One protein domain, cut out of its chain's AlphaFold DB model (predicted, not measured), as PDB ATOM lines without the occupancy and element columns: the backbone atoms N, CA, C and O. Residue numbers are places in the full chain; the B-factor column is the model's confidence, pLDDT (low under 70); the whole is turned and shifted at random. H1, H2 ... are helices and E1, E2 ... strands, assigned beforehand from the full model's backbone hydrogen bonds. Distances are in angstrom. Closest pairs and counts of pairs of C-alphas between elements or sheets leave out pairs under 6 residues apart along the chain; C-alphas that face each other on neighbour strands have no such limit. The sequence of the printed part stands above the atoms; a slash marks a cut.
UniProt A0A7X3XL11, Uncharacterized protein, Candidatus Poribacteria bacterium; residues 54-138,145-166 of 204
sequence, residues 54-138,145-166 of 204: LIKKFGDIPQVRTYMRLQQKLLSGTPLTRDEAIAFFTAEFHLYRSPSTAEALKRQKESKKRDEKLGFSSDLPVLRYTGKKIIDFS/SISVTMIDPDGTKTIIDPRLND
ATOM      1  N   LEU A  54      12.711  42.421  60.334       77.38
ATOM      2  CA  LEU A  54      12.378  41.113  59.762       77.38
ATOM      3  C   LEU A  54      12.416  40.017  60.827       77.38
ATOM      4  O   LEU A  54      11.486  39.219  60.892       77.38
ATOM      5  N   ILE A  55      13.424  40.034  61.703       83.94
ATOM      6  CA  ILE A  55      13.531  39.096  62.831       83.94
ATOM      7  C   ILE A  55      12.377  39.294  63.809       83.94
ATOM      8  O   ILE A  55      11.749  38.329  64.230       83.94
ATOM      9  N   LYS A  56      12.009  40.543  64.107       80.31
ATOM     10  CA  LYS A  56      10.860  40.842  64.971       80.31
ATOM     11  C   LYS A  56       9.534  40.333  64.389       80.31
ATOM     12  O   LYS A  56       8.652  39.942  65.147       80.31
ATOM     13  N   LYS A  57       9.375  40.361  63.059       81.00
ATOM     14  CA  LYS A  57       8.131  39.964  62.378       81.00
ATOM     15  C   LYS A  57       8.029  38.460  62.127       81.00
ATOM     16  O   LYS A  57       6.954  37.894  62.291       81.00
ATOM     17  N   PHE A  58       9.112  37.839  61.678       83.88
ATOM     18  CA  PHE A  58       9.112  36.460  61.180       83.88
ATOM     19  C   PHE A  58       9.910  35.494  62.059       83.88
ATOM     20  O   PHE A  58       9.870  34.287  61.829       83.88
ATOM     21  N   GLY A  59      10.608  36.008  63.071       88.25
ATOM     22  CA  GLY A  59      11.575  35.256  63.856       88.25
ATOM     23  C   GLY A  59      12.922  35.124  63.149       88.25
ATOM     24  O   GLY A  59      13.081  35.446  61.969       88.25
ATOM     25  N   ASP A  60      13.904  34.622  63.891       90.62
ATOM     26  CA  ASP A  60      15.198  34.237  63.339       90.62
ATOM     27  C   ASP A  60      15.107  32.841  62.709       90.62
ATOM     28  O   ASP A  60      15.403  31.820  63.329       90.62
ATOM     29  N   ILE A  61      14.606  32.808  61.475       92.81
ATOM     30  CA  ILE A  61      14.456  31.590  60.674       92.81
ATOM     31  C   ILE A  61      15.378  31.630  59.445       92.81
ATOM     32  O   ILE A  61      15.684  32.717  58.940       92.81
ATOM     33  N   PRO A  62      15.784  30.471  58.885       94.75
ATOM     34  CA  PRO A  62      16.707  30.417  57.745       94.75
ATOM     35  C   PRO A  62      16.274  31.250  56.525       94.75
ATOM     36  O   PRO A  62      17.111  31.785  55.794       94.75
ATOM     37  N   GLN A  63      14.965  31.387  56.302       91.25
ATOM     38  CA  GLN A  63      14.392  32.158  55.199       91.25
ATOM     39  C   GLN A  63      14.663  33.657  55.353       91.25
ATOM     40  O   GLN A  63      14.996  34.310  54.368       91.25
ATOM     41  N   VAL A  64      14.587  34.201  56.574       85.38
ATOM     42  CA  VAL A  64      14.890  35.619  56.828       85.38
ATOM     43  C   VAL A  64      16.355  35.909  56.522       85.38
ATOM     44  O   VAL A  64      16.645  36.840  55.773       85.38
ATOM     45  N   ARG A  65      17.271  35.064  57.008       90.31
ATOM     46  CA  ARG A  65      18.715  35.194  56.748       90.31
ATOM     47  C   ARG A  65      19.039  35.123  55.257       90.31
ATOM     48  O   ARG A  65      19.746  35.976  54.722       90.31
ATOM     49  N   THR A  66      18.446  34.147  54.564       92.19
ATOM     50  CA  THR A  66      18.599  33.973  53.110       92.19
ATOM     51  C   THR A  66      18.112  35.202  52.346       92.19
ATOM     52  O   THR A  66      18.825  35.710  51.480       92.19
ATOM     53  N   TYR A  67      16.923  35.707  52.689       86.94
ATOM     54  CA  TYR A  67      16.356  36.905  52.078       86.94
ATOM     55  C   TYR A  67      17.252  38.128  52.310       86.94
ATOM     56  O   TYR A  67      17.612  38.808  51.352       86.94
ATOM     57  N   MET A  68      17.686  38.368  53.553       83.56
ATOM     58  CA  MET A  68      18.571  39.483  53.903       83.56
ATOM     59  C   MET A  68      19.889  39.439  53.127       83.56
ATOM     60  O   MET A  68      20.242  40.427  52.483       83.56
ATOM     61  N   ARG A  69      20.579  38.291  53.126       90.44
ATOM     62  CA  ARG A  69      21.874  38.111  52.452       90.44
ATOM     63  C   ARG A  69      21.794  38.407  50.957       90.44
ATOM     64  O   ARG A  69      22.625  39.127  50.405       90.44
ATOM     65  N   LEU A  70      20.787  37.854  50.285       86.25
ATOM     66  CA  LEU A  70      20.639  37.982  48.836       86.25
ATOM     67  C   LEU A  70      20.114  39.365  48.435       86.25
ATOM     68  O   LEU A  70      20.573  39.933  47.443       86.25
ATOM     69  N   GLN A  71      19.237  39.961  49.246       80.75
ATOM     70  CA  GLN A  71      18.788  41.337  49.053       80.75
ATOM     71  C   GLN A  71      19.934  42.339  49.254       80.75
ATOM     72  O   GLN A  71      20.075  43.275  48.469       80.75
ATOM     73  N   GLN A  72      20.793  42.141  50.260       80.75
ATOM     74  CA  GLN A  72      22.016  42.930  50.451       80.75
ATOM     75  C   GLN A  72      22.945  42.829  49.243       80.75
ATOM     76  O   GLN A  72      23.408  43.853  48.736       80.75
ATOM     77  N   LYS A  73      23.172  41.605  48.748       80.94
ATOM     78  CA  LYS A  73      23.976  41.362  47.548       80.94
ATOM     79  C   LYS A  73      23.415  42.135  46.348       80.94
ATOM     80  O   LYS A  73      24.160  42.907  45.747       80.94
ATOM     81  N   LEU A  74      22.106  42.052  46.089       73.94
ATOM     82  CA  LEU A  74      21.441  42.835  45.038       73.94
ATOM     83  C   LEU A  74      21.631  44.345  45.216       73.94
ATOM     84  O   LEU A  74      22.037  45.029  44.278       73.94
ATOM     85  N   LEU A  75      21.366  44.876  46.412       70.19
ATOM     86  CA  LEU A  75      21.455  46.314  46.685       70.19
ATOM     87  C   LEU A  75      22.889  46.856  46.646       70.19
ATOM     88  O   LEU A  75      23.074  48.045  46.399       70.19
ATOM     89  N   SER A  76      23.899  46.002  46.837       70.69
ATOM     90  CA  SER A  76      25.311  46.353  46.625       70.69
ATOM     91  C   SER A  76      25.689  46.498  45.142       70.69
ATOM     92  O   SER A  76      26.812  46.877  44.826       70.69
ATOM     93  N   GLY A  77      24.764  46.189  44.223       66.69
ATOM     94  CA  GLY A  77      25.010  46.158  42.780       66.69
ATOM     95  C   GLY A  77      25.619  44.844  42.287       66.69
ATOM     96  O   GLY A  77      25.860  44.695  41.086       66.69
ATOM     97  N   THR A  78      25.834  43.879  43.185       74.25
ATOM     98  CA  THR A  78      26.314  42.544  42.826       74.25
ATOM     99  C   THR A  78      25.141  41.720  42.289       74.25
ATOM    100  O   THR A  78      24.127  41.584  42.979       74.25
ATOM    101  N   PRO A  79      25.229  41.170  41.066       76.25
ATOM    102  CA  PRO A  79      24.151  40.362  40.522       76.25
ATOM    103  C   PRO A  79      24.014  39.030  41.273       76.25
ATOM    104  O   PRO A  79      24.987  38.513  41.827       76.25
ATOM    105  N   LEU A  80      22.804  38.472  41.260       80.12
ATOM    106  CA  LEU A  80      22.553  37.109  41.720       80.12
ATOM    107  C   LEU A  80      22.682  36.124  40.562       80.12
ATOM    108  O   LEU A  80      22.235  36.405  39.442       80.12
ATOM    109  N   THR A  81      23.246  34.957  40.858       87.19
ATOM    110  CA  THR A  81      23.173  33.789  39.974       87.19
ATOM    111  C   THR A  81      21.744  33.251  39.909       87.19
ATOM    112  O   THR A  81      20.861  33.684  40.660       87.19
ATOM    113  N   ARG A  82      21.479  32.294  39.014       85.38
ATOM    114  CA  ARG A  82      20.141  31.695  38.891       85.38
ATOM    115  C   ARG A  82      19.717  30.988  40.174       85.38
ATOM    116  O   ARG A  82      18.583  31.157  40.618       85.38
ATOM    117  N   ASP A  83      20.630  30.249  40.793       89.81
ATOM    118  CA  ASP A  83      20.366  29.539  42.048       89.81
ATOM    119  C   ASP A  83      20.122  30.493  43.213       89.81
ATOM    120  O   ASP A  83      19.201  30.294  44.005       89.81
ATOM    121  N   GLU A  84      20.879  31.586  43.268       88.12
ATOM    122  CA  GLU A  84      20.657  32.651  44.238       88.12
ATOM    123  C   GLU A  84      19.319  33.360  44.010       88.12
ATOM    124  O   GLU A  84      18.585  33.593  44.964       88.12
ATOM    125  N   ALA A  85      18.938  33.652  42.764       84.31
ATOM    126  CA  ALA A  85      17.633  34.236  42.460       84.31
ATOM    127  C   ALA A  85      16.480  33.298  42.871       84.31
ATOM    128  O   ALA A  85      15.493  33.747  43.455       84.31
ATOM    129  N   ILE A  86      16.609  31.987  42.635       86.94
ATOM    130  CA  ILE A  86      15.630  30.988  43.093       86.94
ATOM    131  C   ILE A  86      15.562  30.956  44.622       86.94
ATOM    132  O   ILE A  86      14.460  30.942  45.175       86.94
ATOM    133  N   ALA A  87      16.705  30.952  45.311       90.94
ATOM    134  CA  ALA A  87      16.758  30.967  46.772       90.94
ATOM    135  C   ALA A  87      16.126  32.244  47.350       90.94
ATOM    136  O   ALA A  87      15.358  32.165  48.309       90.94
ATOM    137  N   PHE A  88      16.376  33.395  46.719       87.31
ATOM    138  CA  PHE A  88      15.784  34.680  47.075       87.31
ATOM    139  C   PHE A  88      14.252  34.642  46.984       87.31
ATOM    140  O   PHE A  88      13.579  34.860  47.993       87.31
ATOM    141  N   PHE A  89      13.693  34.276  45.825       84.12
ATOM    142  CA  PHE A  89      12.237  34.216  45.652       84.12
ATOM    143  C   PHE A  89      11.586  33.096  46.469       84.12
ATOM    144  O   PHE A  89      10.445  33.229  46.902       84.12
ATOM    145  N   THR A  90      12.296  31.994  46.728       90.19
ATOM    146  CA  THR A  90      11.810  30.936  47.629       90.19
ATOM    147  C   THR A  90      11.673  31.468  49.052       90.19
ATOM    148  O   THR A  90      10.629  31.286  49.678       90.19
ATOM    149  N   ALA A  91      12.698  32.159  49.557       85.94
ATOM    150  CA  ALA A  91      12.660  32.784  50.873       85.94
ATOM    151  C   ALA A  91      11.547  33.837  50.958       85.94
ATOM    152  O   ALA A  91      10.729  33.788  51.873       85.94
ATOM    153  N   GLU A  92      11.448  34.727  49.970       82.62
ATOM    154  CA  GLU A  92      10.402  35.751  49.907       82.62
ATOM    155  C   GLU A  92       8.990  35.141  49.875       82.62
ATOM    156  O   GLU A  92       8.103  35.586  50.608       82.62
ATOM    157  N   PHE A  93       8.785  34.066  49.107       83.00
ATOM    158  CA  PHE A  93       7.498  33.376  49.033       83.00
ATOM    159  C   PHE A  93       7.102  32.775  50.386       83.00
ATOM    160  O   PHE A  93       5.940  32.859  50.780       83.00
ATOM    161  N   HIS A  94       8.054  32.213  51.135       84.50
ATOM    162  CA  HIS A  94       7.782  31.702  52.478       84.50
ATOM    163  C   HIS A  94       7.430  32.803  53.485       84.50
ATOM    164  O   HIS A  94       6.616  32.552  54.374       84.50
ATOM    165  N   LEU A  95       8.006  34.001  53.345       82.25
ATOM    166  CA  LEU A  95       7.780  35.123  54.260       82.25
ATOM    167  C   LEU A  95       6.480  35.886  53.962       82.25
ATOM    168  O   LEU A  95       5.757  36.245  54.889       82.25
ATOM    169  N   TYR A  96       6.168  36.129  52.686       79.56
ATOM    170  CA  TYR A  96       5.072  37.025  52.286       79.56
ATOM    171  C   TYR A  96       3.954  36.348  51.485       79.56
ATOM    172  O   TYR A  96       2.859  36.899  51.415       79.56
ATOM    173  N   ARG A  97       4.197  35.165  50.899       81.50
ATOM    174  CA  ARG A  97       3.232  34.404  50.073       81.50
ATOM    175  C   ARG A  97       2.498  35.245  49.014       81.50
ATOM    176  O   ARG A  97       1.298  35.075  48.814       81.50
ATOM    177  N   SER A  98       3.203  36.138  48.319       78.25
ATOM    178  CA  SER A  98       2.601  36.923  47.233       78.25
ATOM    179  C   SER A  98       2.470  36.098  45.934       78.25
ATOM    180  O   SER A  98       3.379  35.318  45.613       78.25
ATOM    181  N   PRO A  99       1.379  36.280  45.155       73.12
ATOM    182  CA  PRO A  99       1.240  35.710  43.814       73.12
ATOM    183  C   PRO A  99       2.378  36.107  42.865       73.12
ATOM    184  O   PRO A  99       2.891  35.252  42.144       73.12
ATOM    185  N   SER A 100       2.840  37.361  42.909       70.44
ATOM    186  CA  SER A 100       3.920  37.841  42.035       70.44
ATOM    187  C   SER A 100       5.244  37.133  42.334       70.44
ATOM    188  O   SER A 100       5.953  36.709  41.419       70.44
ATOM    189  N   THR A 101       5.543  36.902  43.616       73.19
ATOM    190  CA  THR A 101       6.700  36.107  44.045       73.19
ATOM    191  C   THR A 101       6.583  34.651  43.586       73.19
ATOM    192  O   THR A 101       7.575  34.059  43.158       73.19
ATOM    193  N   ALA A 102       5.383  34.064  43.635       75.19
ATOM    194  CA  ALA A 102       5.149  32.700  43.160       75.19
ATOM    195  C   ALA A 102       5.385  32.574  41.646       75.19
ATOM    196  O   ALA A 102       6.038  31.627  41.194       75.19
ATOM    197  N   GLU A 103       4.907  33.543  40.864       77.06
ATOM    198  CA  GLU A 103       5.153  33.606  39.425       77.06
ATOM    199  C   GLU A 103       6.634  33.803  39.102       77.06
ATOM    200  O   GLU A 103       7.176  33.085  38.260       77.06
ATOM    201  N   ALA A 104       7.310  34.726  39.793       73.88
ATOM    202  CA  ALA A 104       8.743  34.948  39.630       73.88
ATOM    203  C   ALA A 104       9.540  33.671  39.940       73.88
ATOM    204  O   ALA A 104      10.379  33.257  39.137       73.88
ATOM    205  N   LEU A 105       9.223  32.986  41.044       82.25
ATOM    206  CA  LEU A 105       9.844  31.715  41.418       82.25
ATOM    207  C   LEU A 105       9.623  30.631  40.356       82.25
ATOM    208  O   LEU A 105      10.563  29.913  40.001       82.25
ATOM    209  N   LYS A 106       8.396  30.510  39.833       83.88
ATOM    210  CA  LYS A 106       8.072  29.571  38.753       83.88
ATOM    211  C   LYS A 106       8.902  29.870  37.503       83.88
ATOM    212  O   LYS A 106       9.563  28.964  36.997       83.88
ATOM    213  N   ARG A 107       8.950  31.135  37.067       78.69
ATOM    214  CA  ARG A 107       9.751  31.571  35.908       78.69
ATOM    215  C   ARG A 107      11.236  31.256  36.085       78.69
ATOM    216  O   ARG A 107      11.849  30.739  35.157       78.69
ATOM    217  N   GLN A 108      11.811  31.501  37.266       79.44
ATOM    218  CA  GLN A 108      13.223  31.186  37.521       79.44
ATOM    219  C   GLN A 108      13.508  29.684  37.443       79.44
ATOM    220  O   GLN A 108      14.497  29.280  36.834       79.44
ATOM    221  N   LYS A 109      12.639  28.845  38.021       87.50
ATOM    222  CA  LYS A 109      12.781  27.381  37.966       87.50
ATOM    223  C   LYS A 109      12.655  26.847  36.539       87.50
ATOM    224  O   LYS A 109      13.422  25.977  36.138       87.50
ATOM    225  N   GLU A 110      11.707  27.375  35.769       85.50
ATOM    226  CA  GLU A 110      11.536  27.016  34.361       85.50
ATOM    227  C   GLU A 110      12.729  27.458  33.518       85.50
ATOM    228  O   GLU A 110      13.230  26.664  32.724       85.50
ATOM    229  N   SER A 111      13.231  28.682  33.720       76.88
ATOM    230  CA  SER A 111      14.424  29.150  33.018       76.88
ATOM    231  C   SER A 111      15.642  28.311  33.367       76.88
ATOM    232  O   SER A 111      16.309  27.850  32.454       76.88
ATOM    233  N   LYS A 112      15.872  28.002  34.651       85.12
ATOM    234  CA  LYS A 112      16.955  27.104  35.075       85.12
ATOM    235  C   LYS A 112      16.888  25.759  34.347       85.12
ATOM    236  O   LYS A 112      17.879  25.322  33.779       85.12
ATOM    237  N   LYS A 113      15.706  25.139  34.288       87.62
ATOM    238  CA  LYS A 113      15.510  23.864  33.580       87.62
ATOM    239  C   LYS A 113      15.797  23.975  32.076       87.62
ATOM    240  O   LYS A 113      16.299  23.025  31.476       87.62
ATOM    241  N   ARG A 114      15.447  25.101  31.441       79.62
ATOM    242  CA  ARG A 114      15.784  25.359  30.029       79.62
ATOM    243  C   ARG A 114      17.287  25.534  29.844       79.62
ATOM    244  O   ARG A 114      17.846  24.904  28.953       79.62
ATOM    245  N   ASP A 115      17.909  26.340  30.694       78.06
ATOM    246  CA  ASP A 115      19.335  26.659  30.662       78.06
ATOM    247  C   ASP A 115      20.165  25.368  30.817       78.06
ATOM    248  O   ASP A 115      21.014  25.077  29.977       78.06
ATOM    249  N   GLU A 116      19.817  24.516  31.789       83.94
ATOM    250  CA  GLU A 116      20.424  23.190  31.995       83.94
ATOM    251  C   GLU A 116      20.265  22.274  30.773       83.94
ATOM    252  O   GLU A 116      21.213  21.605  30.364       83.94
ATOM    253  N   LYS A 117      19.080  22.259  30.145       86.62
ATOM    254  CA  LYS A 117      18.828  21.463  28.931       86.62
ATOM    255  C   LYS A 117      19.684  21.924  27.746       86.62
ATOM    256  O   LYS A 117      20.011  21.113  26.882       86.62
ATOM    257  N   LEU A 118      20.014  23.211  27.689       80.25
ATOM    258  CA  LEU A 118      20.858  23.811  26.656       80.25
ATOM    259  C   LEU A 118      22.357  23.758  27.006       80.25
ATOM    260  O   LEU A 118      23.178  24.162  26.188       80.25
ATOM    261  N   GLY A 119      22.722  23.242  28.186       79.94
ATOM    262  CA  GLY A 119      24.109  23.142  28.644       79.94
ATOM    263  C   GLY A 119      24.689  24.446  29.203       79.94
ATOM    264  O   GLY A 119      25.908  24.559  29.324       79.94
ATOM    265  N   PHE A 120      23.853  25.431  29.544       75.62
ATOM    266  CA  PHE A 120      24.293  26.653  30.220       75.62
ATOM    267  C   PHE A 120      24.477  26.417  31.727       75.62
ATOM    268  O   PHE A 120      23.706  25.691  32.354       75.62
ATOM    269  N   SER A 121      25.494  27.053  32.320       73.25
ATOM    270  CA  SER A 121      25.746  26.979  33.768       73.25
ATOM    271  C   SER A 121      24.747  27.828  34.565       73.25
ATOM    272  O   SER A 121      24.418  28.948  34.166       73.25
ATOM    273  N   SER A 122      24.313  27.331  35.730       71.00
ATOM    274  CA  SER A 122      23.473  28.072  36.684       71.00
ATOM    275  C   SER A 122      24.216  29.200  37.412       71.00
ATOM    276  O   SER A 122      23.572  30.065  38.017       71.00
ATOM    277  N   ASP A 123      25.547  29.238  37.300       73.75
ATOM    278  CA  ASP A 123      26.415  30.257  37.899       73.75
ATOM    279  C   ASP A 123      26.392  31.590  37.144       73.75
ATOM    280  O   ASP A 123      26.958  32.586  37.602       73.75
ATOM    281  N   LEU A 124      25.743  31.632  35.977       69.81
ATOM    282  CA  LEU A 124      25.609  32.867  35.223       69.81
ATOM    283  C   LEU A 124      24.765  33.884  36.015       69.81
ATOM    284  O   LEU A 124      23.738  33.525  36.600       69.81
ATOM    285  N   PRO A 125      25.180  35.162  36.053       68.75
ATOM    286  CA  PRO A 125      24.415  36.211  36.705       68.75
ATOM    287  C   PRO A 125      23.147  36.495  35.900       68.75
ATOM    288  O   PRO A 125      23.227  36.866  34.732       68.75
ATOM    289  N   VAL A 126      21.983  36.364  36.536       71.44
ATOM    290  CA  VAL A 126      20.681  36.505  35.856       71.44
ATOM    291  C   VAL A 126      19.796  37.579  36.460       71.44
ATOM    292  O   VAL A 126      18.846  38.026  35.825       71.44
ATOM    293  N   LEU A 127      20.093  38.029  37.680       63.28
ATOM    294  CA  LEU A 127      19.344  39.097  38.329       63.28
ATOM    295  C   LEU A 127      20.287  40.226  38.714       63.28
ATOM    296  O   LEU A 127      21.219  40.031  39.491       63.28
ATOM    297  N   ARG A 128      20.040  41.425  38.186       58.69
ATOM    298  CA  ARG A 128      20.858  42.609  38.431       58.69
ATOM    299  C   ARG A 128      20.005  43.746  38.963       58.69
ATOM    300  O   ARG A 128      18.987  44.119  38.384       58.69
ATOM    301  N   TYR A 129      20.470  44.377  40.031       56.25
ATOM    302  CA  TYR A 129      19.928  45.661  40.438       56.25
ATOM    303  C   TYR A 129      20.391  46.743  39.452       56.25
ATOM    304  O   TYR A 129      21.586  47.006  39.329       56.25
ATOM    305  N   THR A 130      19.461  47.352  38.718       50.62
ATOM    306  CA  THR A 130      19.757  48.445  37.769       50.62
ATOM    307  C   THR A 130      19.362  49.813  38.301       50.62
ATOM    308  O   THR A 130      19.711  50.816  37.687       50.62
ATOM    309  N   GLY A 131      18.709  49.862  39.466       45.66
ATOM    310  CA  GLY A 131      18.646  51.045  40.314       45.66
ATOM    311  C   GLY A 131      18.238  52.317  39.587       45.66
ATOM    312  O   GLY A 131      18.981  53.294  39.618       45.66
ATOM    313  N   LYS A 132      17.052  52.365  38.974       40.34
ATOM    314  CA  LYS A 132      16.471  53.668  38.640       40.34
ATOM    315  C   LYS A 132      15.825  54.241  39.900       40.34
ATOM    316  O   LYS A 132      14.651  54.022  40.162       40.34
ATOM    317  N   LYS A 133      16.608  54.957  40.712       37.09
ATOM    318  CA  LYS A 133      16.082  55.731  41.844       37.09
ATOM    319  C   LYS A 133      15.420  56.996  41.292       37.09
ATOM    320  O   LYS A 133      16.053  58.046  41.235       37.09
ATOM    321  N   ILE A 134      14.167  56.903  40.855       33.97
ATOM    322  CA  ILE A 134      13.372  58.104  40.586       33.97
ATOM    323  C   ILE A 134      12.953  58.639  41.955       33.97
ATOM    324  O   ILE A 134      12.049  58.109  42.596       33.97
ATOM    325  N   ILE A 135      13.684  59.635  42.457       33.50
ATOM    326  CA  ILE A 135      13.168  60.482  43.528       33.50
ATOM    327  C   ILE A 135      12.355  61.553  42.819       33.50
ATOM    328  O   ILE A 135      12.904  62.568  42.397       33.50
ATOM    329  N   ASP A 136      11.072  61.282  42.602       30.06
ATOM    330  CA  ASP A 136      10.181  62.325  42.126       30.06
ATOM    331  C   ASP A 136       9.901  63.265  43.305       30.06
ATOM    332  O   ASP A 136       9.303  62.884  44.314       30.06
ATOM    333  N   PHE A 137      10.462  64.471  43.228       29.55
ATOM    334  CA  PHE A 137      10.180  65.551  44.171       29.55
ATOM    335  C   PHE A 137       8.973  66.386  43.722       29.55
ATOM    336  O   PHE A 137       8.621  67.345  44.412       29.55
ATOM    337  N   SER A 138       8.333  66.043  42.596       30.06
ATOM    338  CA  SER A 138       7.054  66.635  42.222       30.06
ATOM    339  C   SER A 138       5.942  66.040  43.094       30.06
ATOM    340  O   SER A 138       5.978  64.884  43.509       30.06
ATOM    341  N   SER A 145      10.428  54.084  43.561       41.28
ATOM    342  CA  SER A 145      10.407  52.806  42.845       41.28
ATOM    343  C   SER A 145      11.800  52.175  42.869       41.28
ATOM    344  O   SER A 145      12.828  52.857  42.784       41.28
ATOM    345  N   ILE A 146      11.849  50.860  43.071       44.62
ATOM    346  CA  ILE A 146      13.050  50.073  42.803       44.62
ATOM    347  C   ILE A 146      12.771  49.313  41.519       44.62
ATOM    348  O   ILE A 146      11.719  48.716  41.370       44.62
ATOM    349  N   SER A 147      13.723  49.295  40.597       50.47
ATOM    350  CA  SER A 147      13.654  48.416  39.434       50.47
ATOM    351  C   SER A 147      14.822  47.442  39.491       50.47
ATOM    352  O   SER A 147      15.982  47.847  39.614       50.47
ATOM    353  N   VAL A 148      14.506  46.155  39.429       51.53
ATOM    354  CA  VAL A 148      15.458  45.057  39.274       51.53
ATOM    355  C   VAL A 148      15.361  44.590  37.831       51.53
ATOM    356  O   VAL A 148      14.271  44.341  37.329       51.53
ATOM    357  N   THR A 149      16.487  44.485  37.137       56.78
ATOM    358  CA  THR A 149      16.519  43.935  35.783       56.78
ATOM    359  C   THR A 149      17.036  42.510  35.836       56.78
ATOM    360  O   THR A 149      18.169  42.253  36.232       56.78
ATOM    361  N   MET A 150      16.202  41.584  35.401       53.53
ATOM    362  CA  MET A 150      16.601  40.231  35.067       53.53
ATOM    363  C   MET A 150      17.200  40.223  33.662       53.53
ATOM    364  O   MET A 150      16.667  40.878  32.766       53.53
ATOM    365  N   ILE A 151      18.309  39.516  33.488       59.19
ATOM    366  CA  ILE A 151      18.983  39.323  32.207       59.19
ATOM    367  C   ILE A 151      19.099  37.815  32.012       59.19
ATOM    368  O   ILE A 151      19.798  37.153  32.773       59.19
ATOM    369  N   ASP A 152      18.387  37.270  31.036       53.69
ATOM    370  CA  ASP A 152      18.493  35.854  30.698       53.69
ATOM    371  C   ASP A 152      19.763  35.578  29.860       53.69
ATOM    372  O   ASP A 152      20.328  36.510  29.277       53.69
ATOM    373  N   PRO A 153      20.257  34.321  29.800       46.28
ATOM    374  CA  PRO A 153      21.472  33.965  29.057       46.28
ATOM    375  C   PRO A 153      21.419  34.294  27.560       46.28
ATOM    376  O   PRO A 153      22.456  34.501  26.936       46.28
ATOM    377  N   ASP A 154      20.217  34.368  26.989       51.91
ATOM    378  CA  ASP A 154      19.952  34.789  25.610       51.91
ATOM    379  C   ASP A 154      20.043  36.319  25.407       51.91
ATOM    380  O   ASP A 154      19.900  36.814  24.291       51.91
ATOM    381  N   GLY A 155      20.295  37.078  26.479       48.47
ATOM    382  CA  GLY A 155      20.374  38.536  26.484       48.47
ATOM    383  C   GLY A 155      19.029  39.241  26.688       48.47
ATOM    384  O   GLY A 155      19.007  40.477  26.754       48.47
ATOM    385  N   THR A 156      17.926  38.499  26.823       61.81
ATOM    386  CA  THR A 156      16.594  39.054  27.083       61.81
ATOM    387  C   THR A 156      16.573  39.768  28.434       61.81
ATOM    388  O   THR A 156      17.059  39.253  29.439       61.81
ATOM    389  N   LYS A 157      16.005  40.982  28.478       59.44
ATOM    390  CA  LYS A 157      15.932  41.806  29.694       59.44
ATOM    391  C   LYS A 157      14.492  41.949  30.167       59.44
ATOM    392  O   LYS A 157      13.653  42.446  29.425       59.44
ATOM    393  N   THR A 158      14.231  41.607  31.426       56.06
ATOM    394  CA  THR A 158      12.931  41.823  32.079       56.06
ATOM    395  C   THR A 158      13.101  42.773  33.258       56.06
ATOM    396  O   THR A 158      14.005  42.584  34.068       56.06
ATOM    397  N   ILE A 159      12.256  43.797  33.378       55.00
ATOM    398  CA  ILE A 159      12.274  44.727  34.516       55.00
ATOM    399  C   ILE A 159      11.185  44.308  35.508       55.00
ATOM    400  O   ILE A 159      10.031  44.148  35.125       55.00
ATOM    401  N   ILE A 160      11.563  44.132  36.771       51.66
ATOM    402  CA  ILE A 160      10.701  43.742  37.888       51.66
ATOM    403  C   ILE A 160      10.756  44.869  38.926       51.66
ATOM    404  O   ILE A 160      11.851  45.282  39.317       51.66
ATOM    405  N   ASP A 161       9.607  45.368  39.381       52.03
ATOM    406  CA  ASP A 161       9.538  46.232  40.566       52.03
ATOM    407  C   ASP A 161       9.297  45.350  41.805       52.03
ATOM    408  O   ASP A 161       8.204  44.804  41.954       52.03
ATOM    409  N   PRO A 162      10.287  45.167  42.700       46.41
ATOM    410  CA  PRO A 162      10.148  44.312  43.871       46.41
ATOM    411  C   PRO A 162       9.324  44.969  44.988       46.41
ATOM    412  O   PRO A 162       9.282  44.432  46.088       46.41
ATOM    413  N   ARG A 163       8.731  46.153  44.770       42.50
ATOM    414  CA  ARG A 163       7.899  46.848  45.762       42.50
ATOM    415  C   ARG A 163       6.413  46.855  45.438       42.50
ATOM    416  O   ARG A 163       5.674  47.335  46.285       42.50
ATOM    417  N   LEU A 164       5.973  46.352  44.288       37.16
ATOM    418  CA  LEU A 164       4.576  46.464  43.864       37.16
ATOM    419  C   LEU A 164       3.879  45.101  43.879       37.16
ATOM    420  O   LEU A 164       4.181  44.218  43.078       37.16
ATOM    421  N   ASN A 165       2.915  44.958  44.788       36.62
ATOM    422  CA  ASN A 165       1.857  43.954  44.721       36.62
ATOM    423  C   ASN A 165       0.582  44.709  44.315       36.62
ATOM    424  O   ASN A 165       0.094  45.501  45.113       36.62
ATOM    425  N   ASP A 166       0.101  44.561  43.079       37.28
ATOM    426  CA  ASP A 166      -1.150  45.184  42.597       37.28
ATOM    427  C   ASP A 166      -1.288  46.705  42.863       37.28
ATOM    428  O   ASP A 166      -2.377  47.214  43.107       37.28
TER     429      ASP A 166
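This is residues 54 to 138 and 145 to 166 of the 204 residues of an uncharacterized protein of Candidatus Poribacteria bacterium (UniProt A0A7X3XL11). A small three-stranded sheet, E1, E2 and E3, stands beside a group of three helices, in which H3 and H4 form a helical hairpin and H2 crosses H3 steeply; the end of H2 and the beginning of H3 reach the sheet at its edge strand E1. The short helix H1 sits at the far end of the helices from the sheet, and residues 132 to 138 stick out toward a cut in the chain. The printed part has 107 residues, with four named helices and then three named strands in the order H1, H2, H3, H4, E1, E2, E3; the sheet runs E1, E2, E3, all antiparallel, and the class is mostly helix. The whole is compact, with a radius of gyration of the C-alphas of 14.3 A and spans of 42 by 39 by 26 A.

In the sheet, E1 is residues 125 to 129, 11.1 A long from first to last C-alpha, E2 is residues 148 to 151 and E3 is residues 157 to 160, ending with C-alpha 160 at (10.701, 43.742, 37.888). H4, residues 99 to 117, is the longest helix, 27.1 A. H3 is residues 82 to 96, 20.9 A, and H2 is residues 62 to 75, 19.9 A. H1, residues 54 to 58, begins with C-alpha 54 at (12.378, 41.113, 59.762).

E1 and E2 are antiparallel at 157 degrees, with N 128 and O 149 within hydrogen-bond range at 2.8 A. E2 and E3, a hairpin, are antiparallel at 155 degrees, with N 150 and O 158 at 2.8 A. Residues 80 to 81 pair antiparallel with residues 125 to 127 of E1. H3 only grazes the sheet with its residues 82 to 85, and H2 only grazes it with its residues 71 to 75; the closest C-alphas of H2 and E1, those of Leu 74 and Tyr 129, are 5.6 A apart. H4 is not on the sheet, but only just, with 4 pairs of C-alphas within 10 A. H3 and H4, a helical hairpin, touch at a shallow tilt of 21 degrees, opposite ways; their closest C-alphas, those of Phe 89 and Leu 105, are 5.5 A apart. H2 and H3 touch at a steep tilt of 57 degrees, opposite ways, closest at the C-alphas of Gln 63 and Ala 91, 4.7 A. H1 and H2 only just touch, only at the corner by their link, with 3 pairs of C-alphas within 8 A; the closest are those of Leu 54 and Val 64, 6.7 A. H2 and H4 are apart. In H1, H2, H3 and H4 every O i to N i+4 pair is within hydrogen-bond range.

The two C-alphas farthest apart, those of Gly 119 and Ser 138, are 48.7 A apart. Residues 139 to 144 are not printed, and C-alphas 138 and 145 are 14.2 A apart across this cut, in the link from E1 to E2. Of the links that are printed whole, none is long. The mean pLDDT of the printed part is 70.6, and it is under 70 at residue 77, residues 124 to 125, residues 127 to 138 and residues 145 to 166.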